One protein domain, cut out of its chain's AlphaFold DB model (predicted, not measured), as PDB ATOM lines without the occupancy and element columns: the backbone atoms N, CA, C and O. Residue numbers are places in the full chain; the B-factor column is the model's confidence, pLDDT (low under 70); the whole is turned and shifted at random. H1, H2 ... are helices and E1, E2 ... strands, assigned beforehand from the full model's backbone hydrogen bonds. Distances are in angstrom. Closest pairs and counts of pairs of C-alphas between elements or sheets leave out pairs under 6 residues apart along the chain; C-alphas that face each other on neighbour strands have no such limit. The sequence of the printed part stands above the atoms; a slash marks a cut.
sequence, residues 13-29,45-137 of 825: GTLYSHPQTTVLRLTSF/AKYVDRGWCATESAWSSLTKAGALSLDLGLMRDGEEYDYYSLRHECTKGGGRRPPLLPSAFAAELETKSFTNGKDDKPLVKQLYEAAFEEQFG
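What this domain is: This is residues 13 to 29 and 45 to 137 of the 825 residues of an uncharacterized protein of Emiliania huxleyi (UniProt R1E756). Three roughly aligned helices, H2, H4 and H5, pack as a triangle at one end of the domain, with short H1 packed on H2 and H5. A ribbon of two short strands, E1 and E2, lies next to H2, and H3 lies beyond E2 at the far end. The printed part has 110 residues, in the order H1 E1 H2 E2 H3 H4 H5; the sheet E1 E2 is parallel. It is mostly helix, though under half of the residues are in named elements. The whole is compact, with a radius of gyration of the C-alphas of 14.2 A and spans of 41 by 31 by 19 A.

Where its parts are: H1, residues 13 to 17, begins at C-alpha 13 (93.576, 203.594, 66.835). E1 is residues 23 to 25, 6.4 A. H2 is residues 51 to 61, 15.5 A. E2 is residues 69 to 71, 6.7 A. H3 is residues 83 to 90, 10.4 A, and H4 residues 102 to 110, 12.5 A. H5, residues 120 to 134, 20.9 A, ends at C-alpha 134 (86.466, 202.416, 60.393).

How they stand to each other: H2 and H5 touch at Trp 59 and Tyr 128, their closest C-alphas, 6.9 A, at a shallow tilt of 7 degrees, the same way. H4 and H5 form a helical hairpin, at 22 degrees; their closest C-alphas, Pro 102 and Glu 129, are 5.5 A apart. H1 touches H2, closest C-alphas Ser 17 and Trp 59, 4.9 A. E1 and E2 are parallel; N 25 and O 70 are within hydrogen-bond range, 2.9 A. The closest C-alphas of E2 and H3, Asp 71 and Cys 90, are 4.7 A apart. H3 and H5 are apart. In H1, H2, H3, H4 and H5 every O i to N i+4 pair is within hydrogen-bond range.

The domain as a whole: The C-alphas farthest apart, Gly 78 and Glu 133, are 41.8 A apart. Residues 30 to 44 are not printed; C-alphas 29 and 45 are 11.6 A apart across the cut. The links E2 to H3 and H3 to H4 are long. The mean pLDDT of the printed part is 83.7; residues 13, 81, 92 to 95 and 116 to 118 are under 70.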
ATOM      1  N   GLY A  13      94.543 204.661  66.548       64.25
ATOM      2  CA  GLY A  13      93.576 203.594  66.835       64.25
ATOM      3  C   GLY A  13      93.428 202.605  65.675       64.25
ATOM      4  O   GLY A  13      93.246 201.405  65.895       64.25
ATOM      5  N   THR A  14      93.578 203.078  64.434       73.62
ATOM      6  CA  THR A  14      93.538 202.222  63.242       73.62
ATOM      7  C   THR A  14      94.768 201.327  63.136       73.62
ATOM      8  O   THR A  14      94.615 200.173  62.757       73.62
ATOM      9  N   LEU A  15      95.957 201.769  63.573       79.75
ATOM     10  CA  LEU A  15      97.156 200.921  63.633       79.75
ATOM     11  C   LEU A  15      96.975 199.739  64.601       79.75
ATOM     12  O   LEU A  15      97.133 198.583  64.208       79.75
ATOM     13  N   TYR A  16      96.576 200.003  65.850       82.44
ATOM     14  CA  TYR A  16      96.371 198.949  66.858       82.44
ATOM     15  C   TYR A  16      95.204 198.017  66.540       82.44
ATOM     16  O   TYR A  16      95.183 196.889  67.026       82.44
ATOM     17  N   SER A  17      94.247 198.437  65.714       81.50
ATOM     18  CA  SER A  17      93.129 197.595  65.273       81.50
ATOM     19  C   SER A  17      93.341 196.978  63.888       81.50
ATOM     20  O   SER A  17      92.581 196.095  63.523       81.50
ATOM     21  N   HIS A  18      94.401 197.329  63.151       83.44
ATOM     22  CA  HIS A  18      94.635 196.836  61.789       83.44
ATOM     23  C   HIS A  18      94.845 195.306  61.736       83.44
ATOM     24  O   HIS A  18      95.666 194.776  62.488       83.44
ATOM     25  N   PRO A  19      94.200 194.562  60.824       78.12
ATOM     26  CA  PRO A  19      94.254 193.096  60.828       78.12
ATOM     27  C   PRO A  19      95.643 192.504  60.534       78.12
ATOM     28  O   PRO A  19      95.867 191.336  60.819       78.12
ATOM     29  N   GLN A  20      96.579 193.284  59.981       83.69
ATOM     30  CA  GLN A  20      97.923 192.809  59.598       83.69
ATOM     31  C   GLN A  20      99.043 193.163  60.586       83.69
ATOM     32  O   GLN A  20     100.199 192.831  60.347       83.69
ATOM     33  N   THR A  21      98.744 193.871  61.673       86.50
ATOM     34  CA  THR A  21      99.757 194.228  62.679       86.50
ATOM     35  C   THR A  21      99.714 193.243  63.842       86.50
ATOM     36  O   THR A  21      98.624 192.964  64.347       86.50
ATOM     37  N   THR A  22     100.876 192.817  64.331       86.81
ATOM     38  CA  THR A  22     100.992 192.051  65.577       86.81
ATOM     39  C   THR A  22     101.040 192.993  66.775       86.81
ATOM     40  O   THR A  22     101.833 193.931  66.797       86.81
ATOM     41  N   VAL A  23     100.205 192.735  67.778       87.81
ATOM     42  CA  VAL A  23     100.214 193.423  69.070       87.81
ATOM     43  C   VAL A  23     100.719 192.458  70.135       87.81
ATOM     44  O   VAL A  23     100.164 191.375  70.324       87.81
ATOM     45  N   LEU A  24     101.777 192.878  70.822       88.12
ATOM     46  CA  LEU A  24     102.368 192.178  71.954       88.12
ATOM     47  C   LEU A  24     102.013 192.955  73.219       88.12
ATOM     48  O   LEU A  24     102.337 194.137  73.333       88.12
ATOM     49  N   ARG A  25     101.315 192.306  74.149       86.62
ATOM     50  CA  ARG A  25     100.920 192.884  75.439       86.62
ATOM     51  C   ARG A  25     101.719 192.212  76.535       86.62
ATOM     52  O   ARG A  25     101.961 191.017  76.462       86.62
ATOM     53  N   LEU A  26     102.107 192.974  77.545       84.12
ATOM     54  CA  LEU A  26     102.769 192.457  78.738       84.12
ATOM     55  C   LEU A  26     101.879 192.788  79.936       84.12
ATOM     56  O   LEU A  26     102.018 193.854  80.538       84.12
ATOM     57  N   THR A  27     100.877 191.944  80.198       83.94
ATOM     58  CA  THR A  27      99.822 192.255  81.182       83.94
ATOM     59  C   THR A  27     100.239 192.036  82.636       83.94
ATOM     60  O   THR A  27      99.669 192.649  83.545       83.94
ATOM     61  N   SER A  28     101.276 191.236  82.848       78.88
ATOM     62  CA  SER A  28     101.971 191.017  84.112       78.88
ATOM     63  C   SER A  28     103.472 191.137  83.890       78.88
ATOM     64  O   SER A  28     103.984 190.899  82.796       78.88
ATOM     65  N   PHE A  29     104.177 191.540  84.944       73.50
ATOM     66  CA  PHE A  29     105.622 191.384  84.975       73.50
ATOM     67  C   PHE A  29     105.973 189.895  85.125       73.50
ATOM     68  O   PHE A  29     105.151 189.149  85.662       73.50
ATOM     69  N   ALA A  45     100.209 200.768  88.775       74.00
ATOM     70  CA  ALA A  45      98.890 200.144  88.622       74.00
ATOM     71  C   ALA A  45      98.974 198.881  87.748       74.00
ATOM     72  O   ALA A  45      99.842 198.785  86.875       74.00
ATOM     73  N   LYS A  46      98.061 197.919  87.937       80.50
ATOM     74  CA  LYS A  46      98.006 196.721  87.082       80.50
ATOM     75  C   LYS A  46      97.751 197.130  85.632       80.50
ATOM     76  O   LYS A  46      97.082 198.132  85.388       80.50
ATOM     77  N   TYR A  47      98.244 196.351  84.667       84.88
ATOM     78  CA  TYR A  47      98.121 196.663  83.234       84.88
ATOM     79  C   TYR A  47      96.689 197.048  82.832       84.88
ATOM     80  O   TYR A  47      96.471 198.060  82.170       84.88
ATOM     81  N   VAL A  48      95.704 196.281  83.304       83.06
ATOM     82  CA  VAL A  48      94.277 196.478  83.007       83.06
ATOM     83  C   VAL A  48      93.664 197.736  83.634       83.06
ATOM     84  O   VAL A  48      92.576 198.131  83.220       83.06
ATOM     85  N   ASP A  49      94.334 198.365  84.602       85.81
ATOM     86  CA  ASP A  49      93.879 199.583  85.289       85.81
ATOM     87  C   ASP A  49      94.497 200.856  84.683       85.81
ATOM     88  O   ASP A  49      94.044 201.972  84.963       85.81
ATOM     89  N   ARG A  50      95.512 200.708  83.820       87.62
ATOM     90  CA  ARG A  50      96.163 201.816  83.110       87.62
ATOM     91  C   ARG A  50      95.369 202.176  81.858       87.62
ATOM     92  O   ARG A  50      95.108 201.325  81.013       87.62
ATOM     93  N   GLY A  51      95.036 203.456  81.715       89.06
ATOM     94  CA  GLY A  51      94.181 203.980  80.650       89.06
ATOM     95  C   GLY A  51      94.632 203.596  79.241       89.06
ATOM     96  O   GLY A  51      93.873 202.963  78.511       89.06
ATOM     97  N   TRP A  52      95.877 203.915  78.874       87.25
ATOM     98  CA  TRP A  52      96.421 203.592  77.547       87.25
ATOM     99  C   TRP A  52      96.579 202.083  77.316       87.25
ATOM    100  O   TRP A  52      96.120 201.590  76.294       87.25
ATOM    101  N   CYS A  53      97.094 201.321  78.284       87.75
ATOM    102  CA  CYS A  53      97.254 199.867  78.143       87.75
ATOM    103  C   CYS A  53      95.909 199.137  77.956       87.75
ATOM    104  O   CYS A  53      95.784 198.246  77.110       87.75
ATOM    105  N   ALA A  54      94.880 199.529  78.720       87.94
ATOM    106  CA  ALA A  54      93.522 199.009  78.562       87.94
ATOM    107  C   ALA A  54      92.938 199.371  77.184       87.94
ATOM    108  O   ALA A  54      92.302 198.539  76.540       87.94
ATOM    109  N   THR A  55      93.219 200.585  76.705       90.00
ATOM    110  CA  THR A  55      92.790 201.078  75.388       90.00
ATOM    111  C   THR A  55      93.440 200.308  74.242       90.00
ATOM    112  O   THR A  55      92.741 199.826  73.353       90.00
ATOM    113  N   GLU A  56      94.761 200.133  74.269       89.38
ATOM    114  CA  GLU A  56      95.508 199.374  73.260       89.38
ATOM    115  C   GLU A  56      95.043 197.916  73.205       89.38
ATOM    116  O   GLU A  56      94.848 197.351  72.125       89.38
ATOM    117  N   SER A  57      94.778 197.321  74.372       87.88
ATOM    118  CA  SER A  57      94.193 195.984  74.470       87.88
ATOM    119  C   SER A  57      92.804 195.921  73.824       87.88
ATOM    120  O   SER A  57      92.532 195.003  73.043       87.88
ATOM    121  N   ALA A  58      91.947 196.917  74.072       90.44
ATOM    122  CA  ALA A  58      90.620 197.000  73.467       90.44
ATOM    123  C   ALA A  58      90.695 197.170  71.937       90.44
ATOM    124  O   ALA A  58      90.019 196.441  71.213       90.44
ATOM    125  N   TRP A  59      91.573 198.038  71.417       90.38
ATOM    126  CA  TRP A  59      91.791 198.180  69.969       90.38
ATOM    127  C   TRP A  59      92.280 196.891  69.316       90.38
ATOM    128  O   TRP A  59      91.763 196.493  68.271       90.38
ATOM    129  N   SER A  60      93.239 196.210  69.949       88.38
ATOM    130  CA  SER A  60      93.775 194.940  69.447       88.38
ATOM    131  C   SER A  60      92.727 193.826  69.406       88.38
ATOM    132  O   SER A  60      92.875 192.864  68.656       88.38
ATOM    133  N   SER A  61      91.655 193.966  70.187       88.31
ATOM    134  CA  SER A  61      90.585 192.979  70.290       88.31
ATOM    135  C   SER A  61      89.544 193.098  69.172       88.31
ATOM    136  O   SER A  61      88.846 192.119  68.919       88.31
ATOM    137  N   LEU A  62      89.488 194.228  68.452       90.25
ATOM    138  CA  LEU A  62      88.479 194.498  67.421       90.25
ATOM    139  C   LEU A  62      88.498 193.473  66.274       90.25
ATOM    140  O   LEU A  62      87.578 192.673  66.163       90.25
ATOM    141  N   THR A  63      89.526 193.471  65.421       87.38
ATOM    142  CA  THR A  63      89.509 192.669  64.173       87.38
ATOM    143  C   THR A  63      90.668 191.680  64.031       87.38
ATOM    144  O   THR A  63      90.646 190.846  63.129       87.38
ATOM    145  N   LYS A  64      91.691 191.749  64.892       87.31
ATOM    146  CA  LYS A  64      92.909 190.936  64.741       87.31
ATOM    147  C   LYS A  64      92.640 189.456  64.949       87.31
ATOM    148  O   LYS A  64      91.999 189.107  65.922       87.31
ATOM    149  N   ALA A  65      93.228 188.576  64.144       84.12
ATOM    150  CA  ALA A  65      93.248 187.150  64.474       84.12
ATOM    151  C   ALA A  65      93.972 186.910  65.814       84.12
ATOM    152  O   ALA A  65      94.907 187.640  66.157       84.12
ATOM    153  N   GLY A  66      93.589 185.864  66.555       79.00
ATOM    154  CA  GLY A  66      94.203 185.532  67.851       79.00
ATOM    155  C   GLY A  66      95.731 185.426  67.801       79.00
ATOM    156  O   GLY A  66      96.421 185.916  68.687       79.00
ATOM    157  N   ALA A  67      96.266 184.898  66.694       79.19
ATOM    158  CA  ALA A  67      97.705 184.784  66.435       79.19
ATOM    159  C   ALA A  67      98.474 186.117  66.459       79.19
ATOM    160  O   ALA A  67      99.695 186.118  66.584       79.19
ATOM    161  N   LEU A  68      97.773 187.240  66.289       86.06
ATOM    162  CA  LEU A  68      98.341 188.579  66.160       86.06
ATOM    163  C   LEU A  68      98.080 189.449  67.399       86.06
ATOM    164  O   LEU A  68      98.417 190.629  67.382       86.06
ATOM    165  N   SER A  69      97.473 188.902  68.456       87.56
ATOM    166  CA  SER A  69      97.243 189.604  69.725       87.56
ATOM    167  C   SER A  69      97.704 188.734  70.892       87.56
ATOM    168  O   SER A  69      96.912 188.046  71.537       87.56
ATOM    169  N   LEU A  70      99.012 188.757  71.148       87.38
ATOM    170  CA  LEU A  70      99.660 187.884  72.124       87.38
ATOM    171  C   LEU A  70      99.777 188.588  73.474       87.38
ATOM    172  O   LEU A  70     100.239 189.730  73.543       87.38
ATOM    173  N   ASP A  71      99.354 187.912  74.538       87.44
ATOM    174  CA  ASP A  71      99.606 188.336  75.911       87.44
ATOM    175  C   ASP A  71     100.832 187.612  76.477       87.44
ATOM    176  O   ASP A  71     100.749 186.488  76.963       87.44
ATOM    177  N   LEU A  72     101.980 188.281  76.406       86.44
ATOM    178  CA  LEU A  72     103.254 187.808  76.937       86.44
ATOM    179  C   LEU A  72     103.267 187.747  78.471       86.44
ATOM    180  O   LEU A  72     104.151 187.117  79.036       86.44
ATOM    181  N   GLY A  73     102.297 188.364  79.159       83.62
ATOM    182  CA  GLY A  73     102.150 188.214  80.610       83.62
ATOM    183  C   GLY A  73     101.743 186.796  81.034       83.62
ATOM    184  O   GLY A  73     101.971 186.405  82.175       83.62
ATOM    185  N   LEU A  74     101.172 186.009  80.116       83.00
ATOM    186  CA  LEU A  74     100.799 184.609  80.352       83.00
ATOM    187  C   LEU A  74     101.964 183.632  80.166       83.00
ATOM    188  O   LEU A  74     101.793 182.431  80.380       83.00
ATOM    189  N   MET A  75     103.129 184.126  79.745       83.38
ATOM    190  CA  MET A  75     104.332 183.308  79.681       83.38
ATOM    191  C   MET A  75     104.706 182.846  81.088       83.38
ATOM    192  O   MET A  75     104.663 183.622  82.042       83.38
ATOM    193  N   ARG A  76     105.065 181.570  81.212       79.81
ATOM    194  CA  ARG A  76     105.457 180.961  82.481       79.81
ATOM    195  C   ARG A  76     106.953 181.112  82.690       79.81
ATOM    196  O   ARG A  76     107.739 180.927  81.759       79.81
ATOM    197  N   ASP A  77     107.330 181.434  83.919       71.50
ATOM    198  CA  ASP A  77     108.733 181.486  84.302       71.50
ATOM    199  C   ASP A  77     109.396 180.108  84.148       71.50
ATOM    200  O   ASP A  77     108.801 179.071  84.454       71.50
ATOM    201  N   GLY A  78     110.618 180.096  83.619       70.81
ATOM    202  CA  GLY A  78     111.373 178.884  83.300       70.81
ATOM    203  C   GLY A  78     110.916 178.113  82.055       70.81
ATOM    204  O   GLY A  78     111.459 177.037  81.806       70.81
ATOM    205  N   GLU A  79     109.961 178.632  81.271       71.19
ATOM    206  CA  GLU A  79     109.463 177.987  80.050       71.19
ATOM    207  C   GLU A  79     109.804 178.810  78.775       71.19
ATOM    208  O   GLU A  79     109.376 179.954  78.650       71.19
ATOM    209  N   GLU A  80     110.557 178.278  77.800       77.38
ATOM    210  CA  GLU A  80     110.577 178.787  76.422       77.38
ATOM    211  C   GLU A  80     109.354 178.352  75.627       77.38
ATOM    212  O   GLU A  80     108.579 177.443  75.927       77.38
ATOM    213  N   TYR A  81     109.200 179.050  74.522       68.19
ATOM    214  CA  TYR A  81     108.118 178.837  73.615       68.19
ATOM    215  C   TYR A  81     108.672 178.910  72.193       68.19
ATOM    216  O   TYR A  81     109.348 179.876  71.838       68.19
ATOM    217  N   ASP A  82     108.379 177.907  71.360       81.56
ATOM    218  CA  ASP A  82     108.486 178.067  69.913       81.56
ATOM    219  C   ASP A  82     107.317 178.934  69.414       81.56
ATOM    220  O   ASP A  82     106.411 179.282  70.170       81.56
ATOM    221  N   TYR A  83     107.302 179.317  68.137       74.25
ATOM    222  CA  TYR A  83     106.231 180.176  67.616       74.25
ATOM    223  C   TYR A  83     104.817 179.603  67.852       74.25
ATOM    224  O   TYR A  83     103.884 180.353  68.150       74.25
ATOM    225  N   TYR A  84     104.642 178.286  67.733       73.75
ATOM    226  CA  TYR A  84     103.347 177.633  67.905       73.75
ATOM    227  C   TYR A  84     102.975 177.499  69.379       73.75
ATOM    228  O   TYR A  84     101.826 177.779  69.724       73.75
ATOM    229  N   SER A  85     103.915 177.127  70.252       78.69
ATOM    230  CA  SER A  85     103.655 177.033  71.689       78.69
ATOM    231  C   SER A  85     103.502 178.412  72.340       78.69
ATOM    232  O   SER A  85     102.640 178.559  73.201       78.69
ATOM    233  N   LEU A  86     104.214 179.445  71.866       80.69
ATOM    234  CA  LEU A  86     104.063 180.840  72.314       80.69
ATOM    235  C   LEU A  86     102.684 181.348  71.940       80.69
ATOM    236  O   LEU A  86     101.973 181.892  72.778       80.69
ATOM    237  N   ARG A  87     102.286 181.148  70.678       78.88
ATOM    238  CA  ARG A  87     100.935 181.481  70.241       78.88
ATOM    239  C   ARG A  87      99.924 180.750  71.113       78.88
ATOM    240  O   ARG A  87      99.032 181.389  71.644       78.88
ATOM    241  N   HIS A  88     100.069 179.440  71.275       77.31
ATOM    242  CA  HIS A  88      99.126 178.631  72.035       77.31
ATOM    243  C   HIS A  88      99.011 179.076  73.496       77.31
ATOM    244  O   HIS A  88      97.907 179.083  74.028       77.31
ATOM    245  N   GLU A  89     100.105 179.466  74.148       81.75
ATOM    246  CA  GLU A  89     100.074 179.890  75.548       81.75
ATOM    247  C   GLU A  89      99.621 181.343  75.712       81.75
ATOM    248  O   GLU A  89      98.692 181.621  76.468       81.75
ATOM    249  N   CYS A  90     100.186 182.266  74.934       81.88
ATOM    250  CA  CYS A  90      99.885 183.697  75.013       81.88
ATOM    251  C   CYS A  90      98.505 184.068  74.444       81.88
ATOM    252  O   CYS A  90      98.093 185.227  74.542       81.88
ATOM    253  N   THR A  91      97.781 183.119  73.836       76.31
ATOM    254  CA  THR A  91      96.369 183.288  73.452       76.31
ATOM    255  C   THR A  91      95.390 182.523  74.342       76.31
ATOM    256  O   THR A  91      94.184 182.719  74.190       76.31
ATOM    257  N   LYS A  92      95.855 181.666  75.265       67.94
ATOM    258  CA  LYS A  92      94.982 180.930  76.199       67.94
ATOM    259  C   LYS A  92      94.373 181.852  77.258       67.94
ATOM    260  O   LYS A  92      94.865 182.935  77.543       67.94
ATOM    261  N   GLY A  93      93.290 181.387  77.884       61.56
ATOM    262  CA  GLY A  93      92.764 181.986  79.119       61.56
ATOM    263  C   GLY A  93      92.107 183.359  78.952       61.56
ATOM    264  O   GLY A  93      92.037 184.103  79.925       61.56
ATOM    265  N   GLY A  94      91.623 183.702  77.752       58.25
ATOM    266  CA  GLY A  94      90.943 184.980  77.523       58.25
ATOM    267  C   GLY A  94      91.887 186.163  77.296       58.25
ATOM    268  O   GLY A  94      91.472 187.312  77.457       58.25
ATOM    269  N   GLY A  95      93.143 185.903  76.897       66.06
ATOM    270  CA  GLY A  95      94.138 186.941  76.601       66.06
ATOM    271  C   GLY A  95      93.614 187.993  75.618       66.06
ATOM    272  O   GLY A  95      93.715 189.195  75.867       66.06
ATOM    273  N   ARG A  96      92.986 187.591  74.505       82.69
ATOM    274  CA  ARG A  96      92.185 188.502  73.666       82.69
ATOM    275  C   ARG A  96      90.735 188.483  74.145       82.69
ATOM    276  O   ARG A  96      90.118 187.422  74.154       82.69
ATOM    277  N   ARG A  97      90.186 189.648  74.496       85.25
ATOM    278  CA  ARG A  97      88.783 189.789  74.919       85.25
ATOM    279  C   ARG A  97      87.866 189.980  73.707       85.25
ATOM    280  O   ARG A  97      88.353 190.373  72.646       85.25
ATOM    281  N   PRO A  98      86.553 189.747  73.837       91.31
ATOM    282  CA  PRO A  98      85.606 190.180  72.823       91.31
ATOM    283  C   PRO A  98      85.659 191.702  72.632       91.31
ATOM    284  O   PRO A  98      86.005 192.431  73.570       91.31
ATOM    285  N   PRO A  99      85.312 192.208  71.439       92.94
ATOM    286  CA  PRO A  99      85.178 193.640  71.209       92.94
ATOM    287  C   PRO A  99      84.137 194.257  72.159       92.94
ATOM    288  O   PRO A  99      83.215 193.585  72.625       92.94
ATOM    289  N   LEU A 100      84.285 195.549  72.451       94.00
ATOM    290  CA  LEU A 100      83.321 196.330  73.227       94.00
ATOM    291  C   LEU A 100      82.619 197.338  72.323       94.00
ATOM    292  O   LEU A 100      83.256 197.957  71.467       94.00
ATOM    293  N   LEU A 101      81.329 197.573  72.559       95.19
ATOM    294  CA  LEU A 101      80.652 198.735  71.986       95.19
ATOM    295  C   LEU A 101      81.331 200.027  72.470       95.19
ATOM    296  O   LEU A 101      81.792 200.061  73.615       95.19
ATOM    297  N   PRO A 102      81.349 201.113  71.671       95.25
ATOM    298  CA  PRO A 102      81.938 202.386  72.092       95.25
ATOM    299  C   PRO A 102      81.416 202.890  73.446       95.25
ATOM    300  O   PRO A 102      82.186 203.393  74.262       95.25
ATOM    301  N   SER A 103      80.129 202.679  73.741       95.06
ATOM    302  CA  SER A 103      79.522 203.016  75.034       95.06
ATOM    303  C   SER A 103      80.063 202.175  76.197       95.06
ATOM    304  O   SER A 103      80.365 202.722  77.258       95.06
ATOM    305  N   ALA A 104      80.222 200.864  75.999       94.69
ATOM    306  CA  ALA A 104      80.772 199.952  76.999       94.69
ATOM    307  C   ALA A 104      82.261 200.232  77.246       94.69
ATOM    308  O   ALA A 104      82.693 200.321  78.396       94.69
ATOM    309  N   PHE A 105      83.024 200.481  76.179       94.62
ATOM    310  CA  PHE A 105      84.414 200.919  76.276       94.62
ATOM    311  C   PHE A 105      84.536 202.250  77.030       94.62
ATOM    312  O   PHE A 105      85.356 202.375  77.936       94.62
ATOM    313  N   ALA A 106      83.689 203.237  76.717       94.31
ATOM    314  CA  ALA A 106      83.691 204.525  77.404       94.31
ATOM    315  C   ALA A 106      83.387 204.390  78.905       94.31
ATOM    316  O   ALA A 106      83.997 205.102  79.704       94.31
ATOM    317  N   ALA A 107      82.480 203.485  79.286       94.06
ATOM    318  CA  ALA A 107      82.181 203.182  80.683       94.06
ATOM    319  C   ALA A 107      83.364 202.497  81.385       94.06
ATOM    320  O   ALA A 107      83.733 202.899  82.490       94.06
ATOM    321  N   GLU A 108      84.007 201.519  80.737       91.44
ATOM    322  CA  GLU A 108      85.210 200.882  81.275       91.44
ATOM    323  C   GLU A 108      86.334 201.912  81.468       91.44
ATOM    324  O   GLU A 108      86.967 201.938  82.527       91.44
ATOM    325  N   LEU A 109      86.527 202.815  80.503       91.25
ATOM    326  CA  LEU A 109      87.555 203.854  80.542       91.25
ATOM    327  C   LEU A 109      87.405 204.808  81.733       91.25
ATOM    328  O   LEU A 109      88.400 205.348  82.222       91.25
ATOM    329  N   GLU A 110      86.184 205.011  82.239       90.69
ATOM    330  CA  GLU A 110      85.979 205.875  83.401       90.69
ATOM    331  C   GLU A 110      86.660 205.352  84.663       90.69
ATOM    332  O   GLU A 110      87.118 206.154  85.482       90.69
ATOM    333  N   THR A 111      86.801 204.030  84.768       89.56
ATOM    334  CA  THR A 111      87.447 203.353  85.898       89.56
ATOM    335  C   THR A 111      88.976 203.345  85.812       89.56
ATOM    336  O   THR A 111      89.636 202.993  86.787       89.56
ATOM    337  N   LYS A 112      89.556 203.737  84.669       88.81
ATOM    338  CA  LYS A 112      90.998 203.617  84.401       88.81
ATOM    339  C   LYS A 112      91.777 204.880  84.762       88.81
ATOM    340  O   LYS A 112      91.261 205.999  84.709       88.81
ATOM    341  N   SER A 113      93.059 204.686  85.073       84.50
ATOM    342  CA  SER A 113      93.986 205.743  85.494       84.50
ATOM    343  C   SER A 113      94.966 206.122  84.383       84.50
ATOM    344  O   SER A 113      95.622 205.258  83.803       84.50
ATOM    345  N   PHE A 114      95.098 207.420  84.106       83.19
ATOM    346  CA  PHE A 114      96.009 207.978  83.099       83.19
ATOM    347  C   PHE A 114      97.134 208.774  83.758       83.19
ATOM    348  O   PHE A 114      96.896 209.503  84.720       83.19
ATOM    349  N   THR A 115      98.346 208.670  83.211       74.19
ATOM    350  CA  THR A 115      99.548 209.340  83.731       74.19
ATOM    351  C   THR A 115      99.466 210.866  83.605       74.19
ATOM    352  O   THR A 115      99.918 211.570  84.501       74.19
ATOM    353  N   ASN A 116      98.819 211.375  82.549       67.44
ATOM    354  CA  ASN A 116      98.622 212.810  82.300       67.44
ATOM    355  C   ASN A 116      97.275 213.357  82.834       67.44
ATOM    356  O   ASN A 116      96.903 214.485  82.528       67.44
ATOM    357  N   GLY A 117      96.534 212.595  83.652       65.31
ATOM    358  CA  GLY A 117      95.260 213.036  84.242       65.31
ATOM    359  C   GLY A 117      94.021 212.858  83.342       65.31
ATOM    360  O   GLY A 117      94.021 212.060  82.409       65.31
ATOM    361  N   LYS A 118      92.911 213.550  83.667       64.25
ATOM    362  CA  LYS A 118      91.572 213.363  83.047       64.25
ATOM    363  C   LYS A 118      91.479 213.781  81.566       64.25
ATOM    364  O   LYS A 118      90.490 213.425  80.925       64.25
ATOM    365  N   ASP A 119      92.475 214.487  81.038       71.56
ATOM    366  CA  ASP A 119      92.415 215.140  79.724       71.56
ATOM    367  C   ASP A 119      92.610 214.174  78.537       71.56
ATOM    368  O   ASP A 119      92.140 214.463  77.439       71.56
ATOM    369  N   ASP A 120      93.198 212.989  78.753       82.56
ATOM    370  CA  ASP A 120      93.369 211.958  77.708       82.56
ATOM    371  C   ASP A 120      92.076 211.167  77.426       82.56
ATOM    372  O   ASP A 120      91.899 210.601  76.344       82.56
ATOM    373  N   LYS A 121      91.138 211.117  78.386       88.19
ATOM    374  CA  LYS A 121      89.916 210.300  78.276       88.19
ATOM    375  C   LYS A 121      89.039 210.683  77.071       88.19
ATOM    376  O   LYS A 121      88.607 209.767  76.370       88.19
ATOM    377  N   PRO A 122      88.739 211.974  76.804       89.12
ATOM    378  CA  PRO A 122      87.958 212.363  75.628       89.12
ATOM    379  C   PRO A 122      88.614 211.931  74.312       89.12
ATOM    380  O   PRO A 122      87.932 211.388  73.447       89.12
ATOM    381  N   LEU A 123      89.937 212.100  74.196       87.81
ATOM    382  CA  LEU A 123      90.697 211.712  73.007       87.81
ATOM    383  C   LEU A 123      90.634 210.199  72.771       87.81
ATOM    384  O   LEU A 123      90.338 209.751  71.668       87.81
ATOM    385  N   VAL A 124      90.869 209.402  73.812       90.00
ATOM    386  CA  VAL A 124      90.846 207.938  73.718       90.00
ATOM    387  C   VAL A 124      89.469 207.407  73.310       90.00
ATOM    388  O   VAL A 124      89.389 206.511  72.470       90.00
ATOM    389  N   LYS A 125      88.384 207.974  73.855       91.44
ATOM    390  CA  LYS A 125      87.014 207.611  73.453       91.44
ATOM    391  C   LYS A 125      86.788 207.874  71.967       91.44
ATOM    392  O   LYS A 125      86.322 206.979  71.270       91.44
ATOM    393  N   GLN A 126      87.185 209.054  71.489       91.00
ATOM    394  CA  GLN A 126      87.068 209.428  70.081       91.00
ATOM    395  C   GLN A 126      87.880 208.492  69.172       91.00
ATOM    396  O   GLN A 126      87.384 208.044  68.143       91.00
ATOM    397  N   LEU A 127      89.116 208.156  69.557       90.31
ATOM    398  CA  LEU A 127      89.972 207.248  68.788       90.31
ATOM    399  C   LEU A 127      89.430 205.808  68.756       90.31
ATOM    400  O   LEU A 127      89.554 205.133  67.736       90.31
ATOM    401  N   TYR A 128      88.832 205.323  69.848       92.06
ATOM    402  CA  TYR A 128      88.175 204.013  69.880       92.06
ATOM    403  C   TYR A 128      86.919 203.961  69.031       92.06
ATOM    404  O   TYR A 128      86.775 203.024  68.252       92.06
ATOM    405  N   GLU A 129      86.054 204.966  69.124       92.25
ATOM    406  CA  GLU A 129      84.862 205.058  68.285       92.25
ATOM    407  C   GLU A 129      85.235 205.105  66.796       92.25
ATOM    408  O   GLU A 129      84.725 204.304  66.015       92.25
ATOM    409  N   ALA A 130      86.231 205.916  66.422       89.62
ATOM    410  CA  ALA A 130      86.742 205.963  65.053       89.62
ATOM    411  C   ALA A 130      87.304 204.607  64.583       89.62
ATOM    412  O   ALA A 130      86.957 204.137  63.501       89.62
ATOM    413  N   ALA A 131      88.131 203.934  65.394       90.06
ATOM    414  CA  ALA A 131      88.662 202.610  65.053       90.06
ATOM    415  C   ALA A 131      87.551 201.550  64.936       90.06
ATOM    416  O   ALA A 131      87.593 200.689  64.050       90.06
ATOM    417  N   PHE A 132      86.542 201.621  65.805       92.62
ATOM    418  CA  PHE A 132      85.382 200.740  65.783       92.62
ATOM    419  C   PHE A 132      84.576 200.924  64.489       92.62
ATOM    420  O   PHE A 132      84.290 199.949  63.801       92.62
ATOM    421  N   GLU A 133      84.267 202.155  64.093       88.94
ATOM    422  CA  GLU A 133      83.527 202.428  62.855       88.94
ATOM    423  C   GLU A 133      84.350 202.127  61.592       88.94
ATOM    424  O   GLU A 133      83.838 201.571  60.614       88.94
ATOM    425  N   GLU A 134      85.636 202.483  61.591       87.00
ATOM    426  CA  GLU A 134      86.466 202.416  60.393       87.00
ATOM    427  C   GLU A 134      86.989 201.007  60.098       87.00
ATOM    428  O   GLU A 134      87.095 200.653  58.920       87.00
ATOM    429  N   GLN A 135      87.295 200.218  61.134       87.88
ATOM    430  CA  GLN A 135      87.854 198.869  61.006       87.88
ATOM    431  C   GLN A 135      86.825 197.797  61.365       87.88
ATOM    432  O   GLN A 135      86.505 196.951  60.529       87.88
ATOM    433  N   PHE A 136      86.265 197.838  62.578       90.94
ATOM    434  CA  PHE A 136      85.365 196.783  63.054       90.94
ATOM    435  C   PHE A 136      84.034 196.761  62.289       90.94
ATOM    436  O   PHE A 136      83.631 195.714  61.790       90.94
ATOM    437  N   GLY A 137      83.411 197.922  62.063       90.31
ATOM    438  CA  GLY A 137      82.170 198.041  61.288       90.31
ATOM    439  C   GLY A 137      82.301 197.691  59.802       90.31
ATOM    440  O   GLY A 137      81.299 197.481  59.112       90.31
TER     441      GLY A 137